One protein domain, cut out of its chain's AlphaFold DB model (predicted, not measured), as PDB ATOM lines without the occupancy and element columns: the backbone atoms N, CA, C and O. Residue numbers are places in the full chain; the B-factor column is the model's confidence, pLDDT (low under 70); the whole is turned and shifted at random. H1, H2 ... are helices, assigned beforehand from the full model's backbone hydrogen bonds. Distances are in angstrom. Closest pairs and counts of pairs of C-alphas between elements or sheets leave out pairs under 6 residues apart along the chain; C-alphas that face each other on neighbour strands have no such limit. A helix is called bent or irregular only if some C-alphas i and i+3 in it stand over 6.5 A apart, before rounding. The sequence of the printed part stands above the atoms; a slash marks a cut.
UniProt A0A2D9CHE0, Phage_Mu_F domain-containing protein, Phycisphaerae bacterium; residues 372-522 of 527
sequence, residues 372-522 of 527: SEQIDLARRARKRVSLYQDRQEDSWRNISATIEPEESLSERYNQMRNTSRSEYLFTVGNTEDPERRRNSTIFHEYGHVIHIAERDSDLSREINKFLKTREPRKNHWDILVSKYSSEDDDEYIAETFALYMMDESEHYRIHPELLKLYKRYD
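Overview. This is residues 372 to 522 of the 527 residues of the protein "Phage_Mu_F domain-containing protein" of Phycisphaerae bacterium (UniProt A0A2D9CHE0). Helices H1, H2, H4 and H5 make a rim round H7 and the short H6, while H3, H8 and H9 lie over one side. H7 crosses H4, and H9 runs back side by side with H5. The printed part has 151 residues with nine named helices, H1 to H9 in chain order, and no named strand; the class is all helix. It is compact, with a radius of gyration of the C-alphas of 15.1 A, and spans 41 by 40 by 24 A.

Along the chain. H1, residues 372 to 382, begins with C-alpha 372 at (-15.779, 14.728, -2.943). H2 is residues 385 to 400, 22.0 A long, and H3 407 to 418. H4, 434 to 453, is 26.7 A long; H5 is 458 to 470 and H6 477 to 480. H7 is 489 to 502, 19.9 A long. H8, 504 to 509, is irregular, with C-alphas 505 and 508 7.1 A apart. H9, 512 to 521, ends with C-alpha 521 at (5.022, 3.930, 25.700).

Arrangement. H7, the hub, touches H4 at a steep tilt of 47 degrees, opposite ways; the closest C-alphas, of Ala 494 and Gly 447, are 4.0 A apart. H7 and H8 form a helical hairpin. H5 touches H9 at a shallow tilt of 6 degrees, opposite ways, closest at C-alphas 459 and 521, 6.9 A. H6 touches H3, closest at C-alphas 480 and 413, 6.4 A, and only just touches H2, with 3 pairs of C-alphas within 8 A. H1 touches no helix. Every O i to N i+4 pair is within hydrogen-bond range in H2, H3, H4, H5, H7 and H9; H1 has 6 of 7, H8 0 of 2 but 2 of 3 O i to N i+3 pairs, and H6 is too short.

Size, cuts and confidence. The farthest C-alphas, of Ser 372 and Glu 404, are 45.0 A apart. The printed part has no cut; H3 to H4 is the long link. pLDDT is under 70 at residues 372 to 383, 402 to 407, 419 to 422 and 452 to 456.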
ATOM      1  N   SER A 372     -15.129  13.518  -2.400       61.19
ATOM      2  CA  SER A 372     -15.779  14.728  -2.943       61.19
ATOM      3  C   SER A 372     -16.553  15.545  -1.899       61.19
ATOM      4  O   SER A 372     -16.450  16.766  -1.878       61.19
ATOM      5  N   GLU A 373     -17.290  14.893  -0.995       58.25
ATOM      6  CA  GLU A 373     -18.029  15.587   0.072       58.25
ATOM      7  C   GLU A 373     -17.110  16.034   1.219       58.25
ATOM      8  O   GLU A 373     -17.348  17.066   1.847       58.25
ATOM      9  N   GLN A 374     -16.037  15.280   1.474       60.94
ATOM     10  CA  GLN A 374     -15.112  15.533   2.578       60.94
ATOM     11  C   GLN A 374     -14.103  16.643   2.270       60.94
ATOM     12  O   GLN A 374     -13.799  17.452   3.142       60.94
ATOM     13  N   ILE A 375     -13.647  16.755   1.020       64.25
ATOM     14  CA  ILE A 375     -12.839  17.895   0.560       64.25
ATOM     15  C   ILE A 375     -13.647  19.191   0.679       64.25
ATOM     16  O   ILE A 375     -13.133  20.208   1.138       64.25
ATOM     17  N   ASP A 376     -14.933  19.163   0.324       65.38
ATOM     18  CA  ASP A 376     -15.808  20.323   0.479       65.38
ATOM     19  C   ASP A 376     -16.071  20.673   1.950       65.38
ATOM     20  O   ASP A 376     -16.189  21.856   2.281       65.38
ATOM     21  N   LEU A 377     -16.153  19.677   2.838       63.12
ATOM     22  CA  LEU A 377     -16.213  19.882   4.287       63.12
ATOM     23  C   LEU A 377     -14.921  20.515   4.814       63.12
ATOM     24  O   LEU A 377     -15.010  21.530   5.501       63.12
ATOM     25  N   ALA A 378     -13.748  20.005   4.429       65.00
ATOM     26  CA  ALA A 378     -12.448  20.568   4.805       65.00
ATOM     27  C   ALA A 378     -12.290  22.012   4.299       65.00
ATOM     28  O   ALA A 378     -11.930  22.916   5.057       65.00
ATOM     29  N   ARG A 379     -12.685  22.282   3.048       68.19
ATOM     30  CA  ARG A 379     -12.698  23.633   2.462       68.19
ATOM     31  C   ARG A 379     -13.643  24.576   3.211       68.19
ATOM     32  O   ARG A 379     -13.311  25.736   3.450       68.19
ATOM     33  N   ARG A 380     -14.836  24.108   3.593       67.38
ATOM     34  CA  ARG A 380     -15.781  24.891   4.414       67.38
ATOM     35  C   ARG A 380     -15.256  25.116   5.828       67.38
ATOM     36  O   ARG A 380     -15.446  26.202   6.362       67.38
ATOM     37  N   ALA A 381     -14.597  24.128   6.419       63.84
ATOM     38  CA  ALA A 381     -13.979  24.245   7.729       63.84
ATOM     39  C   ALA A 381     -12.812  25.246   7.704       63.84
ATOM     40  O   ALA A 381     -12.685  26.038   8.632       63.84
ATOM     41  N   ARG A 382     -12.056  25.326   6.599       64.94
ATOM     42  CA  ARG A 382     -11.044  26.375   6.385       64.94
ATOM     43  C   ARG A 382     -11.618  27.785   6.310       64.94
ATOM     44  O   ARG A 382     -11.060  28.706   6.892       64.94
ATOM     45  N   LYS A 383     -12.802  27.966   5.716       69.69
ATOM     46  CA  LYS A 383     -13.521  29.258   5.793       69.69
ATOM     47  C   LYS A 383     -13.889  29.664   7.227       69.69
ATOM     48  O   LYS A 383     -14.272  30.806   7.445       69.69
ATOM     49  N   ARG A 384     -13.817  28.735   8.186       74.19
ATOM     50  CA  ARG A 384     -14.080  28.970   9.609       74.19
ATOM     51  C   ARG A 384     -12.804  29.031  10.453       74.19
ATOM     52  O   ARG A 384     -12.940  29.175  11.660       74.19
ATOM     53  N   VAL A 385     -11.606  28.946   9.861       77.50
ATOM     54  CA  VAL A 385     -10.331  29.070  10.600       77.50
ATOM     55  C   VAL A 385     -10.316  30.355  11.418       77.50
ATOM     56  O   VAL A 385     -10.100  30.282  12.621       77.50
ATOM     57  N   SER A 386     -10.664  31.495  10.805       79.38
ATOM     58  CA  SER A 386     -10.715  32.779  11.514       79.38
ATOM     59  C   SER A 386     -11.666  32.731  12.710       79.38
ATOM     60  O   SER A 386     -11.286  33.112  13.798       79.38
ATOM     61  N   LEU A 387     -12.858  32.137  12.557       83.75
ATOM     62  CA  LEU A 387     -13.810  31.972  13.661       83.75
ATOM     63  C   LEU A 387     -13.228  31.147  14.821       83.75
ATOM     64  O   LEU A 387     -13.548  31.409  15.978       83.75
ATOM     65  N   TYR A 388     -12.458  30.097  14.529       83.69
ATOM     66  CA  TYR A 388     -11.846  29.275  15.572       83.69
ATOM     67  C   TYR A 388     -10.667  29.992  16.227       83.69
ATOM     68  O   TYR A 388     -10.560  29.934  17.448       83.69
ATOM     69  N   GLN A 389      -9.848  30.700  15.450       84.62
ATOM     70  CA  GLN A 389      -8.766  31.544  15.955       84.62
ATOM     71  C   GLN A 389      -9.299  32.682  16.830       84.62
ATOM     72  O   GLN A 389      -8.816  32.849  17.940       84.62
ATOM     73  N   ASP A 390     -10.359  33.376  16.411       83.81
ATOM     74  CA  ASP A 390     -11.011  34.420  17.211       83.81
ATOM     75  C   ASP A 390     -11.467  33.856  18.568       83.81
ATOM     76  O   ASP A 390     -11.203  34.431  19.619       83.81
ATOM     77  N   ARG A 391     -12.077  32.660  18.575       83.50
ATOM     78  CA  ARG A 391     -12.468  31.976  19.823       83.50
ATOM     79  C   ARG A 391     -11.275  31.568  20.682       83.50
ATOM     80  O   ARG A 391     -11.388  31.584  21.907       83.50
ATOM     81  N   GLN A 392     -10.179  31.140  20.061       89.56
ATOM     82  CA  GLN A 392      -8.939  30.799  20.751       89.56
ATOM     83  C   GLN A 392      -8.356  32.043  21.427       89.56
ATOM     84  O   GLN A 392      -8.021  31.988  22.607       89.56
ATOM     85  N   GLU A 393      -8.315  33.172  20.713       87.50
ATOM     86  CA  GLU A 393      -7.858  34.459  21.233       87.50
ATOM     87  C   GLU A 393      -8.751  34.973  22.362       87.50
ATOM     88  O   GLU A 393      -8.235  35.430  23.379       87.50
ATOM     89  N   ASP A 394     -10.074  34.868  22.227       85.62
ATOM     90  CA  ASP A 394     -11.013  35.230  23.291       85.62
ATOM     91  C   ASP A 394     -10.811  34.351  24.530       85.62
ATOM     92  O   ASP A 394     -10.772  34.853  25.655       85.62
ATOM     93  N   SER A 395     -10.632  33.040  24.334       84.88
ATOM     94  CA  SER A 395     -10.338  32.102  25.425       84.88
ATOM     95  C   SER A 395      -9.024  32.471  26.111       84.88
ATOM     96  O   SER A 395      -8.993  32.576  27.334       84.88
ATOM     97  N   TRP A 396      -7.974  32.765  25.336       88.12
ATOM     98  CA  TRP A 396      -6.683  33.218  25.848       88.12
ATOM     99  C   TRP A 396      -6.800  34.509  26.664       88.12
ATOM    100  O   TRP A 396      -6.324  34.561  27.794       88.12
ATOM    101  N   ARG A 397      -7.490  35.530  26.139       86.69
ATOM    102  CA  ARG A 397      -7.705  36.814  26.831       86.69
ATOM    103  C   ARG A 397      -8.426  36.640  28.166       86.69
ATOM    104  O   ARG A 397      -8.079  37.313  29.134       86.69
ATOM    105  N   ASN A 398      -9.420  35.755  28.211       81.88
ATOM    106  CA  ASN A 398     -10.199  35.501  29.420       81.88
ATOM    107  C   ASN A 398      -9.358  34.824  30.510       81.88
ATOM    108  O   ASN A 398      -9.480  35.180  31.684       81.88
ATOM    109  N   ILE A 399      -8.488  33.882  30.134       83.62
ATOM    110  CA  ILE A 399      -7.685  33.130  31.105       83.62
ATOM    111  C   ILE A 399      -6.451  33.915  31.535       83.62
ATOM    112  O   ILE A 399      -6.200  33.999  32.729       83.62
ATOM    113  N   SER A 400      -5.759  34.599  30.614       78.88
ATOM    114  CA  SER A 400      -4.502  35.308  30.899       78.88
ATOM    115  C   SER A 400      -4.651  36.443  31.918       78.88
ATOM    116  O   SER A 400      -3.657  36.945  32.429       78.88
ATOM    117  N   ALA A 401      -5.887  36.883  32.174       70.50
ATOM    118  CA  ALA A 401      -6.218  37.933  33.130       70.50
ATOM    119  C   ALA A 401      -6.751  37.413  34.481       70.50
ATOM    120  O   ALA A 401      -6.836  38.194  35.427       70.50
ATOM    121  N   THR A 402      -7.163  36.142  34.577       65.06
ATOM    122  CA  THR A 402      -7.911  35.607  35.739       65.06
ATOM    123  C   THR A 402      -7.279  34.374  36.377       65.06
ATOM    124  O   THR A 402      -7.510  34.112  37.557       65.06
ATOM    125  N   ILE A 403      -6.459  33.644  35.627       62.72
ATOM    126  CA  ILE A 403      -5.674  32.491  36.060       62.72
ATOM    127  C   ILE A 403      -4.264  32.769  35.553       62.72
ATOM    128  O   ILE A 403      -4.116  33.047  34.370       62.72
ATOM    129  N   GLU A 404      -3.235  32.728  36.404       65.19
ATOM    130  CA  GLU A 404      -1.858  32.757  35.896       65.19
ATOM    131  C   GLU A 404      -1.644  31.473  35.089       65.19
ATOM    132  O   GLU A 404      -1.579  30.393  35.688       65.19
ATOM    133  N   PRO A 405      -1.616  31.530  33.742       64.38
ATOM    134  CA  PRO A 405      -1.383  30.332  32.960       64.38
ATOM    135  C   PRO A 405       0.024  29.854  33.304       64.38
ATOM    136  O   PRO A 405       0.920  30.679  33.496       64.38
ATOM    137  N   GLU A 406       0.236  28.538  33.359       67.12
ATOM    138  CA  GLU A 406       1.591  28.017  33.534       67.12
ATOM    139  C   GLU A 406       2.523  28.693  32.517       67.12
ATOM    140  O   GLU A 406       2.162  28.845  31.345       67.12
ATOM    141  N   GLU A 407       3.713  29.106  32.954       63.81
ATOM    142  CA  GLU A 407       4.687  29.828  32.118       63.81
ATOM    143  C   GLU A 407       4.884  29.122  30.763       63.81
ATOM    144  O   GLU A 407       4.827  29.742  29.700       63.81
ATOM    145  N   SER A 408       4.915  27.786  30.792       76.38
ATOM    146  CA  SER A 408       5.025  26.949  29.597       76.38
ATOM    147  C   SER A 408       3.821  27.011  28.639       76.38
ATOM    148  O   SER A 408       4.019  26.922  27.427       76.38
ATOM    149  N   LEU A 409       2.585  27.172  29.129       83.81
ATOM    150  CA  LEU A 409       1.385  27.317  28.291       83.81
ATOM    151  C   LEU A 409       1.407  28.669  27.567       83.81
ATOM    152  O   LEU A 409       1.127  28.730  26.369       83.81
ATOM    153  N   SER A 410       1.818  29.729  28.268       82.50
ATOM    154  CA  SER A 410       1.966  31.074  27.701       82.50
ATOM    155  C   SER A 410       3.004  31.126  26.583       82.50
ATOM    156  O   SER A 410       2.738  31.666  25.505       82.50
ATOM    157  N   GLU A 411       4.175  30.530  26.798       84.62
ATOM    158  CA  GLU A 411       5.228  30.430  25.782       84.62
ATOM    159  C   GLU A 411       4.751  29.670  24.539       84.62
ATOM    160  O   GLU A 411       4.920  30.144  23.412       84.62
ATOM    161  N   ARG A 412       4.095  28.520  24.733       88.25
ATOM    162  CA  ARG A 412       3.589  27.668  23.644       88.25
ATOM    163  C   ARG A 412       2.439  28.315  22.883       88.25
ATOM    164  O   ARG A 412       2.361  28.170  21.663       88.25
ATOM    165  N   TYR A 413       1.575  29.057  23.568       86.69
ATOM    166  CA  TYR A 413       0.514  29.828  22.925       86.69
ATOM    167  C   TYR A 413       1.106  30.913  22.025       86.69
ATOM    168  O   TYR A 413       0.739  31.026  20.853       86.69
ATOM    169  N   ASN A 414       2.097  31.653  22.527       83.88
ATOM    170  CA  ASN A 414       2.818  32.644  21.733       83.88
ATOM    171  C   ASN A 414       3.566  32.003  20.556       83.88
ATOM    172  O   ASN A 414       3.544  32.551  19.452       83.88
ATOM    173  N   GLN A 415       4.176  30.830  20.752       84.75
ATOM    174  CA  GLN A 415       4.778  30.048  19.671       84.75
ATOM    175  C   GLN A 415       3.740  29.707  18.597       84.75
ATOM    176  O   GLN A 415       3.989  29.973  17.422       84.75
ATOM    177  N   MET A 416       2.574  29.173  18.977       82.94
ATOM    178  CA  MET A 416       1.503  28.825  18.038       82.94
ATOM    179  C   MET A 416       1.015  30.048  17.264       82.94
ATOM    180  O   MET A 416       0.943  30.007  16.039       82.94
ATOM    181  N   ARG A 417       0.772  31.165  17.957       79.50
ATOM    182  CA  ARG A 417       0.317  32.421  17.345       79.50
ATOM    183  C   ARG A 417       1.318  32.987  16.335       79.50
ATOM    184  O   ARG A 417       0.922  33.588  15.341       79.50
ATOM    185  N   ASN A 418       2.612  32.803  16.589       71.44
ATOM    186  CA  ASN A 418       3.688  33.320  15.744       71.44
ATOM    187  C   ASN A 418       4.141  32.322  14.659       71.44
ATOM    188  O   ASN A 418       4.981  32.666  13.824       71.44
ATOM    189  N   THR A 419       3.598  31.101  14.643       66.81
ATOM    190  CA  THR A 419       3.962  30.046  13.690       66.81
ATOM    191  C   THR A 419       2.912  29.943  12.589       66.81
ATOM    192  O   THR A 419       1.796  29.492  12.814       66.81
ATOM    193  N   SER A 420       3.278  30.276  11.347       52.34
ATOM    194  CA  SER A 420       2.354  30.241  10.199       52.34
ATOM    195  C   SER A 420       1.888  28.834   9.781       52.34
ATOM    196  O   SER A 420       1.143  28.711   8.813       52.34
ATOM    197  N   ARG A 421       2.383  27.771  10.433       51.72
ATOM    198  CA  ARG A 421       2.023  26.366  10.165       51.72
ATOM    199  C   ARG A 421       0.924  25.827  11.082       51.72
ATOM    200  O   ARG A 421       0.226  24.901  10.682       51.72
ATOM    201  N   SER A 422       0.747  26.404  12.267       57.75
ATOM    202  CA  SER A 422      -0.073  25.798  13.314       57.75
ATOM    203  C   SER A 422      -1.418  26.507  13.402       57.75
ATOM    204  O   SER A 422      -1.644  27.399  14.216       57.75
ATOM    205  N   GLU A 423      -2.325  26.118  12.506       71.31
ATOM    206  CA  GLU A 423      -3.700  26.613  12.521       71.31
ATOM    207  C   GLU A 423      -4.462  26.023  13.720       71.31
ATOM    208  O   GLU A 423      -4.488  24.805  13.935       71.31
ATOM    209  N   TYR A 424      -5.131  26.889  14.488       78.69
ATOM    210  CA  TYR A 424      -6.139  26.451  15.447       78.69
ATOM    211  C   TYR A 424      -7.446  26.170  14.705       78.69
ATOM    212  O   TYR A 424      -8.135  27.074  14.227       78.69
ATOM    213  N   LEU A 425      -7.755  24.885  14.558       80.94
ATOM    214  CA  LEU A 425      -8.860  24.383  13.748       80.94
ATOM    215  C   LEU A 425      -9.943  23.753  14.625       80.94
ATOM    216  O   LEU A 425      -9.804  23.615  15.841       80.94
ATOM    217  N   PHE A 426     -11.039  23.336  13.982       75.75
ATOM    218  CA  PHE A 426     -12.050  22.524  14.652       75.75
ATOM    219  C   PHE A 426     -11.432  21.245  15.231       75.75
ATOM    220  O   PHE A 426     -11.594  21.007  16.413       75.75
ATOM    221  N   THR A 427     -10.683  20.494  14.419       80.44
ATOM    222  CA  THR A 427      -9.899  19.302  14.797       80.44
ATOM    223  C   THR A 427      -8.505  19.405  14.179       80.44
ATOM    224  O   THR A 427      -8.340  20.044  13.132       80.44
ATOM    225  N   VAL A 428      -7.515  18.759  14.792       79.81
ATOM    226  CA  VAL A 428      -6.122  18.685  14.321       79.81
ATOM    227  C   VAL A 428      -5.980  18.002  12.953       79.81
ATOM    228  O   VAL A 428      -5.018  18.261  12.231       79.81
ATOM    229  N   GLY A 429      -6.964  17.191  12.548       72.75
ATOM    230  CA  GLY A 429      -6.965  16.472  11.268       72.75
ATOM    231  C   GLY A 429      -7.538  17.230  10.072       72.75
ATOM    232  O   GLY A 429      -7.652  16.670   8.980       72.75
ATOM    233  N   ASN A 430      -7.939  18.491  10.243       72.88
ATOM    234  CA  ASN A 430      -8.661  19.235   9.214       72.88
ATOM    235  C   ASN A 430      -7.724  19.791   8.117       72.88
ATOM    236  O   ASN A 430      -7.294  20.940   8.162       72.88
ATOM    237  N   THR A 431      -7.431  18.973   7.101       73.56
ATOM    238  CA  THR A 431      -6.576  19.316   5.948       73.56
ATOM    239  C   THR A 431      -7.238  18.973   4.605       73.56
ATOM    240  O   THR A 431      -8.089  18.086   4.521       73.56
ATOM    241  N   GLU A 432      -6.851  19.688   3.539       70.94
ATOM    242  CA  GLU A 432      -7.272  19.391   2.158       70.94
ATOM    243  C   GLU A 432      -6.553  18.176   1.558       70.94
ATOM    244  O   GLU A 432      -7.037  17.631   0.568       70.94
ATOM    245  N   ASP A 433      -5.441  17.732   2.158       77.75
ATOM    246  CA  ASP A 433      -4.772  16.483   1.791       77.75
ATOM    247  C   ASP A 433      -5.609  15.281   2.275       77.75
ATOM    248  O   ASP A 433      -5.713  15.047   3.486       77.75
ATOM    249  N   PRO A 434      -6.213  14.491   1.366       76.56
ATOM    250  CA  PRO A 434      -7.094  13.398   1.755       76.56
ATOM    251  C   PRO A 434      -6.387  12.286   2.533       76.56
ATOM    252  O   PRO A 434      -7.022  11.642   3.369       76.56
ATOM    253  N   GLU A 435      -5.106  12.031   2.265       78.75
ATOM    254  CA  GLU A 435      -4.350  10.988   2.958       78.75
ATOM    255  C   GLU A 435      -3.976  11.438   4.367       78.75
ATOM    256  O   GLU A 435      -4.292  10.733   5.329       78.75
ATOM    257  N   ARG A 436      -3.411  12.645   4.502       81.44
ATOM    258  CA  ARG A 436      -3.088  13.236   5.811       81.44
ATOM    259  C   ARG A 436      -4.334  13.346   6.697       81.44
ATOM    260  O   ARG A 436      -4.264  13.019   7.880       81.44
ATOM    261  N   ARG A 437      -5.483  13.733   6.128       82.75
ATOM    262  CA  ARG A 437      -6.770  13.791   6.843       82.75
ATOM    263  C   ARG A 437      -7.195  12.417   7.355       82.75
ATOM    264  O   ARG A 437      -7.438  12.275   8.548       82.75
ATOM    265  N   ARG A 438      -7.225  11.398   6.487       83.69
ATOM    266  CA  ARG A 438      -7.602  10.030   6.884       83.69
ATOM    267  C   ARG A 438      -6.666   9.460   7.946       83.69
ATOM    268  O   ARG A 438      -7.152   8.834   8.882       83.69
ATOM    269  N   ASN A 439      -5.358   9.680   7.826       86.62
ATOM    270  CA  ASN A 439      -4.392   9.217   8.823       86.62
ATOM    271  C   ASN A 439      -4.629   9.904  10.170       86.62
ATOM    272  O   ASN A 439      -4.711   9.222  11.185       86.62
ATOM    273  N   SER A 440      -4.856  11.221  10.172       86.06
ATOM    274  CA  SER A 440      -5.194  11.940  11.400       86.06
ATOM    275  C   SER A 440      -6.495  11.443  12.027       86.06
ATOM    276  O   SER A 440      -6.553  11.341  13.247       86.06
ATOM    277  N   THR A 441      -7.520  11.114  11.230       85.06
ATOM    278  CA  THR A 441      -8.750  10.491  11.740       85.06
ATOM    279  C   THR A 441      -8.448   9.139  12.373       85.06
ATOM    280  O   THR A 441      -8.869   8.890  13.492       85.06
ATOM    281  N   ILE A 442      -7.680   8.270  11.708       89.06
ATOM    282  CA  ILE A 442      -7.297   6.972  12.279       89.06
ATOM    283  C   ILE A 442      -6.532   7.154  13.592       89.06
ATOM    284  O   ILE A 442      -6.859   6.491  14.570       89.06
ATOM    285  N   PHE A 443      -5.554   8.056  13.654       93.31
ATOM    286  CA  PHE A 443      -4.812   8.290  14.889       93.31
ATOM    287  C   PHE A 443      -5.698   8.855  15.999       93.31
ATOM    288  O   PHE A 443      -5.611   8.368  17.120       93.31
ATOM    289  N   HIS A 444      -6.604   9.785  15.689       89.31
ATOM    290  CA  HIS A 444      -7.602  10.288  16.637       89.31
ATOM    291  C   HIS A 444      -8.424   9.135  17.236       89.31
ATOM    292  O   HIS A 444      -8.460   8.946  18.450       89.31
ATOM    293  N   GLU A 445      -8.977   8.275  16.378       86.62
ATOM    294  CA  GLU A 445      -9.744   7.107  16.806       86.62
ATOM    295  C   GLU A 445      -8.933   6.136  17.676       86.62
ATOM    296  O   GLU A 445      -9.440   5.559  18.641       86.62
ATOM    297  N   TYR A 446      -7.650   5.954  17.364       90.50
ATOM    298  CA  TYR A 446      -6.754   5.141  18.179       90.50
ATOM    299  C   TYR A 446      -6.373   5.809  19.506       90.50
ATOM    300  O   TYR A 446      -6.084   5.096  20.467       90.50
ATOM    301  N   GLY A 447      -6.466   7.134  19.615       88.19
ATOM    302  CA  GLY A 447      -6.399   7.840  20.892       88.19
ATOM    303  C   GLY A 447      -7.509   7.394  21.852       88.19
ATOM    304  O   GLY A 447      -7.244   7.096  23.018       88.19
ATOM    305  N   HIS A 448      -8.731   7.187  21.350       83.69
ATOM    306  CA  HIS A 448      -9.794   6.557  22.141       83.69
ATOM    307  C   HIS A 448      -9.503   5.085  22.463       83.69
ATOM    308  O   HIS A 448      -9.902   4.594  23.519       83.69
ATOM    309  N   VAL A 449      -8.803   4.349  21.591       84.69
ATOM    310  CA  VAL A 449      -8.426   2.950  21.864       84.69
ATOM    311  C   VAL A 449      -7.464   2.871  23.048       84.69
ATOM    312  O   VAL A 449      -7.748   2.149  24.007       84.69
ATOM    313  N   ILE A 450      -6.367   3.635  23.017       85.94
ATOM    314  CA  ILE A 450      -5.340   3.605  24.073       85.94
ATOM    315  C   ILE A 450      -5.857   4.129  25.414       85.94
ATOM    316  O   ILE A 450      -5.359   3.732  26.464       85.94
ATOM    317  N   HIS A 451      -6.857   5.010  25.392       80.56
ATOM    318  CA  HIS A 451      -7.426   5.590  26.602       80.56
ATOM    319  C   HIS A 451      -8.606   4.777  27.143       80.56
ATOM    320  O   HIS A 451      -8.647   4.495  28.341       80.56
ATOM    321  N   ILE A 452      -9.532   4.340  26.284       64.81
ATOM    322  CA  ILE A 452     -10.853   3.826  26.686       64.81
ATOM    323  C   ILE A 452     -11.050   2.344  26.343       64.81
ATOM    324  O   ILE A 452     -11.722   1.643  27.101       64.81
ATOM    325  N   ALA A 453     -10.520   1.846  25.222       57.88
ATOM    326  CA  ALA A 453     -10.691   0.433  24.851       57.88
ATOM    327  C   ALA A 453      -9.712  -0.480  25.602       57.88
ATOM    328  O   ALA A 453     -10.061  -1.600  25.969       57.88
ATOM    329  N   GLU A 454      -8.507   0.010  25.892       66.56
ATOM    330  CA  GLU A 454      -7.521  -0.681  26.722       66.56
ATOM    331  C   GLU A 454      -7.469  -0.113  28.148       66.56
ATOM    332  O   GLU A 454      -6.389   0.165  28.666       66.56
ATOM    333  N   ARG A 455      -8.626   0.056  28.806       62.12
ATOM    334  CA  ARG A 455      -8.733   0.609  30.179       62.12
ATOM    335  C   ARG A 455      -7.810  -0.038  31.211       62.12
ATOM    336  O   ARG A 455      -7.379   0.624  32.150       62.12
ATOM    337  N   ASP A 456      -7.509  -1.319  31.030       67.94
ATOM    338  CA  ASP A 456      -6.649  -2.079  31.938       67.94
ATOM    339  C   ASP A 456      -5.152  -1.985  31.584       67.94
ATOM    340  O   ASP A 456      -4.317  -2.515  32.317       67.94
ATOM    341  N   SER A 457      -4.786  -1.328  30.475       79.69
ATOM    342  CA  SER A 457      -3.383  -1.108  30.100       79.69
ATOM    343  C   SER A 457      -2.687  -0.126  31.044       79.69
ATOM    344  O   SER A 457      -3.305   0.764  31.634       79.69
ATOM    345  N   ASP A 458      -1.368  -0.264  31.173       83.12
ATOM    346  CA  ASP A 458      -0.552   0.658  31.967       83.12
ATOM    347  C   ASP A 458      -0.644   2.087  31.412       83.12
ATOM    348  O   ASP A 458      -0.845   3.031  32.177       83.12
ATOM    349  N   LEU A 459      -0.629   2.233  30.080       86.56
ATOM    350  CA  LEU A 459      -0.791   3.515  29.398       86.56
ATOM    351  C   LEU A 459      -2.128   4.183  29.744       86.56
ATOM    352  O   LEU A 459      -2.122   5.326  30.195       86.56
ATOM    353  N   SER A 460      -3.262   3.483  29.614       84.12
ATOM    354  CA  SER A 460      -4.577   4.041  29.969       84.12
ATOM    355  C   SER A 460      -4.639   4.467  31.439       84.12
ATOM    356  O   SER A 460      -5.127   5.556  31.762       84.12
ATOM    357  N   ARG A 461      -4.103   3.651  32.356       84.75
ATOM    358  CA  ARG A 461      -4.066   3.980  33.790       84.75
ATOM    359  C   ARG A 461      -3.241   5.235  34.068       84.75
ATOM    360  O   ARG A 461      -3.646   6.065  34.884       84.75
ATOM    361  N   GLU A 462      -2.114   5.403  33.386       89.62
ATOM    362  CA  GLU A 462      -1.285   6.600  33.512       89.62
ATOM    363  C   GLU A 462      -1.910   7.834  32.848       89.62
ATOM    364  O   GLU A 462      -1.829   8.915  33.432       89.62
ATOM    365  N   ILE A 463      -2.612   7.687  31.716       90.50
ATOM    366  CA  ILE A 463      -3.394   8.772  31.094       90.50
ATOM    367  C   ILE A 463      -4.489   9.243  32.057       90.50
ATOM    368  O   ILE A 463      -4.607  10.434  32.333       90.50
ATOM    369  N   ASN A 464      -5.250   8.317  32.644       87.56
ATOM    370  CA  ASN A 464      -6.303   8.648  33.606       87.56
ATOM    371  C   ASN A 464      -5.745   9.322  34.868       87.56
ATOM    372  O   ASN A 464      -6.350  10.251  35.410       87.56
ATOM    373  N   LYS A 465      -4.564   8.895  35.332       90.44
ATOM    374  CA  LYS A 465      -3.851   9.575  36.420       90.44
ATOM    375  C   LYS A 465      -3.452  10.994  36.014       90.44
ATOM    376  O   LYS A 465      -3.644  11.913  36.809       90.44
ATOM    377  N   PHE A 466      -2.923  11.183  34.808       93.88
ATOM    378  CA  PHE A 466      -2.579  12.496  34.263       93.88
ATOM    379  C   PHE A 466      -3.808  13.415  34.198       93.88
ATOM    380  O   PHE A 466      -3.780  14.483  34.802       93.88
ATOM    381  N   LEU A 467      -4.914  12.973  33.590       92.88
ATOM    382  CA  LEU A 467      -6.154  13.754  33.491       92.88
ATOM    383  C   LEU A 467      -6.663  14.193  34.869       92.88
ATOM    384  O   LEU A 467      -6.991  15.358  35.066       92.88
ATOM    385  N   LYS A 468      -6.636  13.290  35.856       91.69
ATOM    386  CA  LYS A 468      -7.066  13.586  37.229       91.69
ATOM    387  C   LYS A 468      -6.141  14.552  37.977       91.69
ATOM    388  O   LYS A 468      -6.604  15.270  38.854       91.69
ATOM    389  N   THR A 469      -4.835  14.501  37.721       90.69
ATOM    390  CA  THR A 469      -3.832  15.254  38.502       90.69
ATOM    391  C   THR A 469      -3.459  16.585  37.874       90.69
ATOM    392  O   THR A 469      -3.137  17.524  38.597       90.69
ATOM    393  N   ARG A 470      -3.488  16.663  36.543       89.81
ATOM    394  CA  ARG A 470      -3.122  17.848  35.768       89.81
ATOM    395  C   ARG A 470      -4.314  18.584  35.194       89.81
ATOM    396  O   ARG A 470      -4.135  19.725  34.801       89.81
ATOM    397  N   GLU A 471      -5.490  17.955  35.144       90.94
ATOM    398  CA  GLU A 471      -6.750  18.551  34.680       90.94
ATOM    399  C   GLU A 471      -6.553  19.481  33.462       90.94
ATOM    400  O   GLU A 471      -6.907  20.660  33.516       90.94
ATOM    401  N   PRO A 472      -5.937  18.991  32.366       91.56
ATOM    402  CA  PRO A 472      -5.350  19.842  31.329       91.56
ATOM    403  C   PRO A 472      -6.348  20.818  30.709       91.56
ATOM    404  O   PRO A 472      -5.980  21.957  30.448       91.56
ATOM    405  N   ARG A 473      -7.616  20.426  30.531       90.56
ATOM    406  CA  ARG A 473      -8.663  21.324  30.019       90.56
ATOM    407  C   ARG A 473      -9.085  22.401  31.019       90.56
ATOM    408  O   ARG A 473      -9.363  23.526  30.623       90.56
ATOM    409  N   LYS A 474      -9.111  22.096  32.324       88.00
ATOM    410  CA  LYS A 474      -9.342  23.127  33.356       88.00
ATOM    411  C   LYS A 474      -8.180  24.112  33.422       88.00
ATOM    412  O   LYS A 474      -8.399  25.282  33.688       88.00
ATOM    413  N   ASN A 475      -6.977  23.625  33.130       87.06
ATOM    414  CA  ASN A 475      -5.765  24.424  32.990       87.06
ATOM    415  C   ASN A 475      -5.531  24.902  31.544       87.06
ATOM    416  O   ASN A 475      -4.425  25.309  31.205       87.06
ATOM    417  N   HIS A 476      -6.571  24.867  30.703       89.88
ATOM    418  CA  HIS A 476      -6.631  25.484  29.376       89.88
ATOM    419  C   HIS A 476      -5.611  25.000  28.337       89.88
ATOM    420  O   HIS A 476      -5.342  25.689  27.358       89.88
ATOM    421  N   TRP A 477      -5.054  23.801  28.494       91.44
ATOM    422  CA  TRP A 477      -4.144  23.213  27.508       91.44
ATOM    423  C   TRP A 477      -4.831  22.833  26.187       91.44
ATOM    424  O   TRP A 477      -4.155  22.646  25.176       91.44
ATOM    425  N   ASP A 478      -6.158  22.730  26.164       90.69
ATOM    426  CA  ASP A 478      -6.971  22.474  24.967       90.69
ATOM    427  C   ASP A 478      -6.870  23.597  23.924       90.69
ATOM    428  O   ASP A 478      -6.943  23.330  22.723       90.69
ATOM    429  N   ILE A 479      -6.573  24.834  24.347       90.62
ATOM    430  CA  ILE A 479      -6.393  25.966  23.426       90.62
ATOM    431  C   ILE A 479      -5.214  25.763  22.472       90.62
ATOM    432  O   ILE A 479      -5.175  26.392  21.423       90.62
ATOM    433  N   LEU A 480      -4.234  24.925  22.818       90.81
ATOM    434  CA  LEU A 480      -3.115  24.612  21.928       90.81
ATOM    435  C   LEU A 480      -3.459  23.492  20.950       90.81
ATOM    436  O   LEU A 480      -2.774  23.328  19.946       90.81
ATOM    437  N   VAL A 481      -4.505  22.713  21.213       91.88
ATOM    438  CA  VAL A 481      -4.788  21.472  20.496       91.88
ATOM    439  C   VAL A 481      -5.823  21.729  19.406       91.88
ATOM    440  O   VAL A 481      -5.455  21.820  18.237       91.88
ATOM    441  N   SER A 482      -7.098  21.893  19.749       89.81
ATOM    442  CA  SER A 482      -8.171  22.195  18.792       89.81
ATOM    443  C   SER A 482      -9.461  22.564  19.520       89.81
ATOM    444  O   SER A 482      -9.634  22.233  20.692       89.81
ATOM    445  N   LYS A 483     -10.437  23.155  18.818       87.56
ATOM    446  CA  LYS A 483     -11.765  23.404  19.414       87.56
ATOM    447  C   LYS A 483     -12.469  22.107  19.842       87.56
ATOM    448  O   LYS A 483     -13.322  22.150  20.726       87.56
ATOM    449  N   TYR A 484     -12.203  20.992  19.166       81.88
ATOM    450  CA  TYR A 484     -12.817  19.700  19.462       81.88
ATOM    451  C   TYR A 484     -12.236  19.088  20.739       81.88
ATOM    452  O   TYR A 484     -12.990  18.599  21.572       81.88
ATOM    453  N   SER A 485     -10.935  19.277  20.982       89.12
ATOM    454  CA  SER A 485     -10.277  18.870  22.234       89.12
ATOM    455  C   SER A 485     -10.848  19.542  23.494       89.12
ATOM    456  O   SER A 485     -10.648  19.059  24.604       89.12
ATOM    457  N   SER A 486     -11.578  20.652  23.340       87.38
ATOM    458  CA  SER A 486     -12.247  21.346  24.440       87.38
ATOM    459  C   SER A 486     -13.561  20.684  24.876       87.38
ATOM    460  O   SER A 486     -14.108  21.090  25.900       87.38
ATOM    461  N   GLU A 487     -14.111  19.712  24.136       84.25
ATOM    462  CA  GLU A 487     -15.434  19.128  24.433       84.25
ATOM    463  C   GLU A 487     -15.411  18.250  25.690       84.25
ATOM    464  O   GLU A 487     -16.115  18.543  26.665       84.25
ATOM    465  N   ASP A 488     -14.532  17.254  25.730       87.69
ATOM    466  CA  ASP A 488     -14.307  16.392  26.890       87.69
ATOM    467  C   ASP A 488     -12.855  15.878  26.955       87.69
ATOM    468  O   ASP A 488     -12.018  16.195  26.109       87.69
ATOM    469  N   ASP A 489     -12.530  15.155  28.029       89.19
ATOM    470  CA  ASP A 489     -11.176  14.642  28.253       89.19
ATOM    471  C   ASP A 489     -10.816  13.515  27.270       89.19
ATOM    472  O   ASP A 489      -9.644  13.374  26.921       89.19
ATOM    473  N   ASP A 490     -11.801  12.745  26.797       84.12
ATOM    474  CA  ASP A 490     -11.591  11.657  25.841       84.12
ATOM    475  C   ASP A 490     -11.176  12.237  24.478       84.12
ATOM    476  O   ASP A 490     -10.221  11.762  23.856       84.12
ATOM    477  N   GLU A 491     -11.834  13.316  24.052       86.00
ATOM    478  CA  GLU A 491     -11.507  14.067  22.836       86.00
ATOM    479  C   GLU A 491     -10.175  14.818  22.949       86.00
ATOM    480  O   GLU A 491      -9.405  14.892  21.987       86.00
ATOM    481  N   TYR A 492      -9.838  15.333  24.137       92.88
ATOM    482  CA  TYR A 492      -8.517  15.916  24.384       92.88
ATOM    483  C   TYR A 492      -7.394  14.891  24.178       92.88
ATOM    484  O   TYR A 492      -6.384  15.180  23.522       92.88
ATOM    485  N   ILE A 493      -7.562  13.674  24.700       94.81
ATOM    486  CA  ILE A 493      -6.593  12.594  24.499       94.81
ATOM    487  C   ILE A 493      -6.543  12.165  23.028       94.81
ATOM    488  O   ILE A 493      -5.446  12.040  22.480       94.81
ATOM    489  N   ALA A 494      -7.688  12.019  22.362       89.44
ATOM    490  CA  ALA A 494      -7.746  11.651  20.950       89.44
ATOM    491  C   ALA A 494      -7.029  12.655  20.036       89.44
ATOM    492  O   ALA A 494      -6.172  12.280  19.229       89.44
ATOM    493  N   GLU A 495      -7.297  13.948  20.208       92.94
ATOM    494  CA  GLU A 495      -6.682  15.007  19.407       92.94
ATOM    495  C   GLU A 495      -5.179  15.155  19.695       92.94
ATOM    496  O   GLU A 495      -4.379  15.304  18.769       92.94
ATOM    497  N   THR A 496      -4.753  15.070  20.961       95.69
ATOM    498  CA  THR A 496      -3.319  15.127  21.300       95.69
ATOM    499  C   THR A 496      -2.554  13.899  20.816       95.69
ATOM    500  O   THR A 496      -1.404  14.029  20.396       95.69
ATOM    501  N   PHE A 497      -3.171  12.718  20.831       95.69
ATOM    502  CA  PHE A 497      -2.561  11.508  20.288       95.69
ATOM    503  C   PHE A 497      -2.442  11.570  18.760       95.69
ATOM    504  O   PHE A 497      -1.415  11.187  18.200       95.69
ATOM    505  N   ALA A 498      -3.438  12.140  18.075       92.62
ATOM    506  CA  ALA A 498      -3.331  12.424  16.649       92.62
ATOM    507  C   ALA A 498      -2.176  13.391  16.344       92.62
ATOM    508  O   ALA A 498      -1.374  13.102  15.459       92.62
ATOM    509  N   LEU A 499      -2.017  14.486  17.100       91.81
ATOM    510  CA  LEU A 499      -0.852  15.376  16.956       91.81
ATOM    511  C   LEU A 499       0.467  14.629  17.153       91.81
ATOM    512  O   LEU A 499       1.401  14.818  16.376       91.81
ATOM    513  N   TYR A 500       0.521  13.757  18.162       94.94
ATOM    514  CA  TYR A 500       1.705  12.969  18.468       94.94
ATOM    515  C   TYR A 500       2.135  12.083  17.291       94.94
ATOM    516  O   TYR A 500       3.308  12.072  16.916       94.94
ATOM    517  N   MET A 501       1.182  11.367  16.696       93.69
ATOM    518  CA  MET A 501       1.443  10.436  15.597       93.69
ATOM    519  C   MET A 501       1.714  11.132  14.261       93.69
ATOM    520  O   MET A 501       2.446  10.596  13.434       93.69
ATOM    521  N   MET A 502       1.116  12.304  14.029       86.31
ATOM    522  CA  MET A 502       1.166  12.973  12.728       86.31
ATOM    523  C   MET A 502       2.459  13.747  12.476       86.31
ATOM    524  O   MET A 502       2.945  13.742  11.345       86.31
ATOM    525  N   ASP A 503       2.950  14.502  13.463       79.88
ATOM    526  CA  ASP A 503       3.986  15.509  13.215       79.88
ATOM    527  C   ASP A 503       4.710  15.917  14.506       79.88
ATOM    528  O   ASP A 503       4.139  16.580  15.375       79.88
ATOM    529  N   GLU A 504       5.993  15.568  14.625       83.00
ATOM    530  CA  GLU A 504       6.812  15.957  15.782       83.00
ATOM    531  C   GLU A 504       6.913  17.474  15.955       83.00
ATOM    532  O   GLU A 504       7.013  17.964  17.083       83.00
ATOM    533  N   SER A 505       6.807  18.239  14.861       81.00
ATOM    534  CA  SER A 505       6.841  19.700  14.927       81.00
ATOM    535  C   SER A 505       5.613  20.304  15.607       81.00
ATOM    536  O   SER A 505       5.669  21.448  16.048       81.00
ATOM    537  N   GLU A 506       4.537  19.530  15.766       82.56
ATOM    538  CA  GLU A 506       3.306  19.934  16.446       82.56
ATOM    539  C   GLU A 506       3.246  19.442  17.908       82.56
ATOM    540  O   GLU A 506       2.338  19.816  18.651       82.56
ATOM    541  N   HIS A 507       4.229  18.658  18.382       88.81
ATOM    542  CA  HIS A 507       4.255  18.124  19.759       88.81
ATOM    543  C   HIS A 507       4.298  19.212  20.831       88.81
ATOM    544  O   HIS A 507       3.917  18.968  21.978       88.81
ATOM    545  N   TYR A 508       4.727  20.427  20.484       88.31
ATOM    546  CA  TYR A 508       4.717  21.552  21.416       88.31
ATOM    547  C   TYR A 508       3.294  21.934  21.872       88.31
ATOM    548  O   TYR A 508       3.140  22.572  22.914       88.31
ATOM    549  N   ARG A 509       2.263  21.511  21.136       90.75
ATOM    550  CA  ARG A 509       0.844  21.711  21.461       90.75
ATOM    551  C   ARG A 509       0.310  20.716  22.493       90.75
ATOM    552  O   ARG A 509      -0.782  20.904  23.016       90.75
ATOM    553  N   ILE A 510       1.064  19.657  22.785       92.69
ATOM    554  CA  ILE A 510       0.685  18.604  23.729       92.69
ATOM    555  C   ILE A 510       1.221  18.965  25.116       92.69
ATOM    556  O   ILE A 510       2.363  19.413  25.256       92.69
ATOM    557  N   HIS A 511       0.419  18.724  26.157       94.12
ATOM    558  CA  HIS A 511       0.859  18.909  27.538       94.12
ATOM    559  C   HIS A 511       2.170  18.129  27.803       94.12
ATOM    560  O   HIS A 511       2.218  16.926  27.531       94.12
ATOM    561  N   PRO A 512       3.225  18.739  28.384       91.31
ATOM    562  CA  PRO A 512       4.550  18.127  28.512       91.31
ATOM    563  C   PRO A 512       4.565  16.752  29.191       91.31
ATOM    564  O   PRO A 512       5.282  15.853  28.757       91.31
ATOM    565  N   GLU A 513       3.783  16.566  30.256       91.75
ATOM    566  CA  GLU A 513       3.668  15.260  30.921       91.75
ATOM    567  C   GLU A 513       2.962  14.198  30.081       91.75
ATOM    568  O   GLU A 513       3.398  13.049  30.075       91.75
ATOM    569  N   LEU A 514       1.924  14.579  29.332       93.69
ATOM    570  CA  LEU A 514       1.242  13.673  28.415       93.69
ATOM    571  C   LEU A 514       2.152  13.298  27.240       93.69
ATOM    572  O   LEU A 514       2.231  12.133  26.868       93.69
ATOM    573  N   LEU A 515       2.926  14.254  26.721       93.50
ATOM    574  CA  LEU A 515       3.932  13.993  25.694       93.50
ATOM    575  C   LEU A 515       5.007  13.014  26.188       93.50
ATOM    576  O   LEU A 515       5.350  12.066  25.486       93.50
ATOM    577  N   LYS A 516       5.526  13.211  27.408       90.94
ATOM    578  CA  LYS A 516       6.465  12.269  28.042       90.94
ATOM    579  C   LYS A 516       5.844  10.882  28.203       90.94
ATOM    580  O   LYS A 516       6.526   9.884  27.985       90.94
ATOM    581  N   LEU A 517       4.566  10.824  28.574       89.25
ATOM    582  CA  LEU A 517       3.818   9.580  28.686       89.25
ATOM    583  C   LEU A 517       3.735   8.865  27.331       89.25
ATOM    584  O   LEU A 517       4.124   7.703  27.268       89.25
ATOM    585  N   TYR A 518       3.336   9.546  26.252       93.12
ATOM    586  CA  TYR A 518       3.317   8.959  24.906       93.12
ATOM    587  C   TYR A 518       4.695   8.454  24.481       93.12
ATOM    588  O   TYR A 518       4.818   7.281  24.138       93.12
ATOM    589  N   LYS A 519       5.742   9.280  24.606       90.81
ATOM    590  CA  LYS A 519       7.117   8.893  24.242       90.81
ATOM    591  C   LYS A 519       7.604   7.653  24.984       90.81
ATOM    592  O   LYS A 519       8.234   6.798  24.383       90.81
ATOM    593  N   ARG A 520       7.280   7.525  26.272       88.56
ATOM    594  CA  ARG A 520       7.677   6.363  27.080       88.56
ATOM    595  C   ARG A 520       6.972   5.069  26.665       88.56
ATOM    596  O   ARG A 520       7.535   4.001  26.864       88.56
ATOM    597  N   TYR A 521       5.747   5.129  26.151       89.25
ATOM    598  CA  TYR A 521       5.022   3.930  25.700       89.25
ATOM    599  C   TYR A 521       5.201   3.640  24.213       89.25
ATOM    600  O   TYR A 521       4.922   2.527  23.767       89.25
ATOM    601  N   ASP A 522       5.692   4.617  23.463       91.38
ATOM    602  CA  ASP A 522       6.045   4.459  22.069       91.38
ATOM    603  C   ASP A 522       7.361   3.695  21.933       91.38
ATOM    604  O   ASP A 522       8.447   4.177  22.250       91.38
TER     605      ASP A 522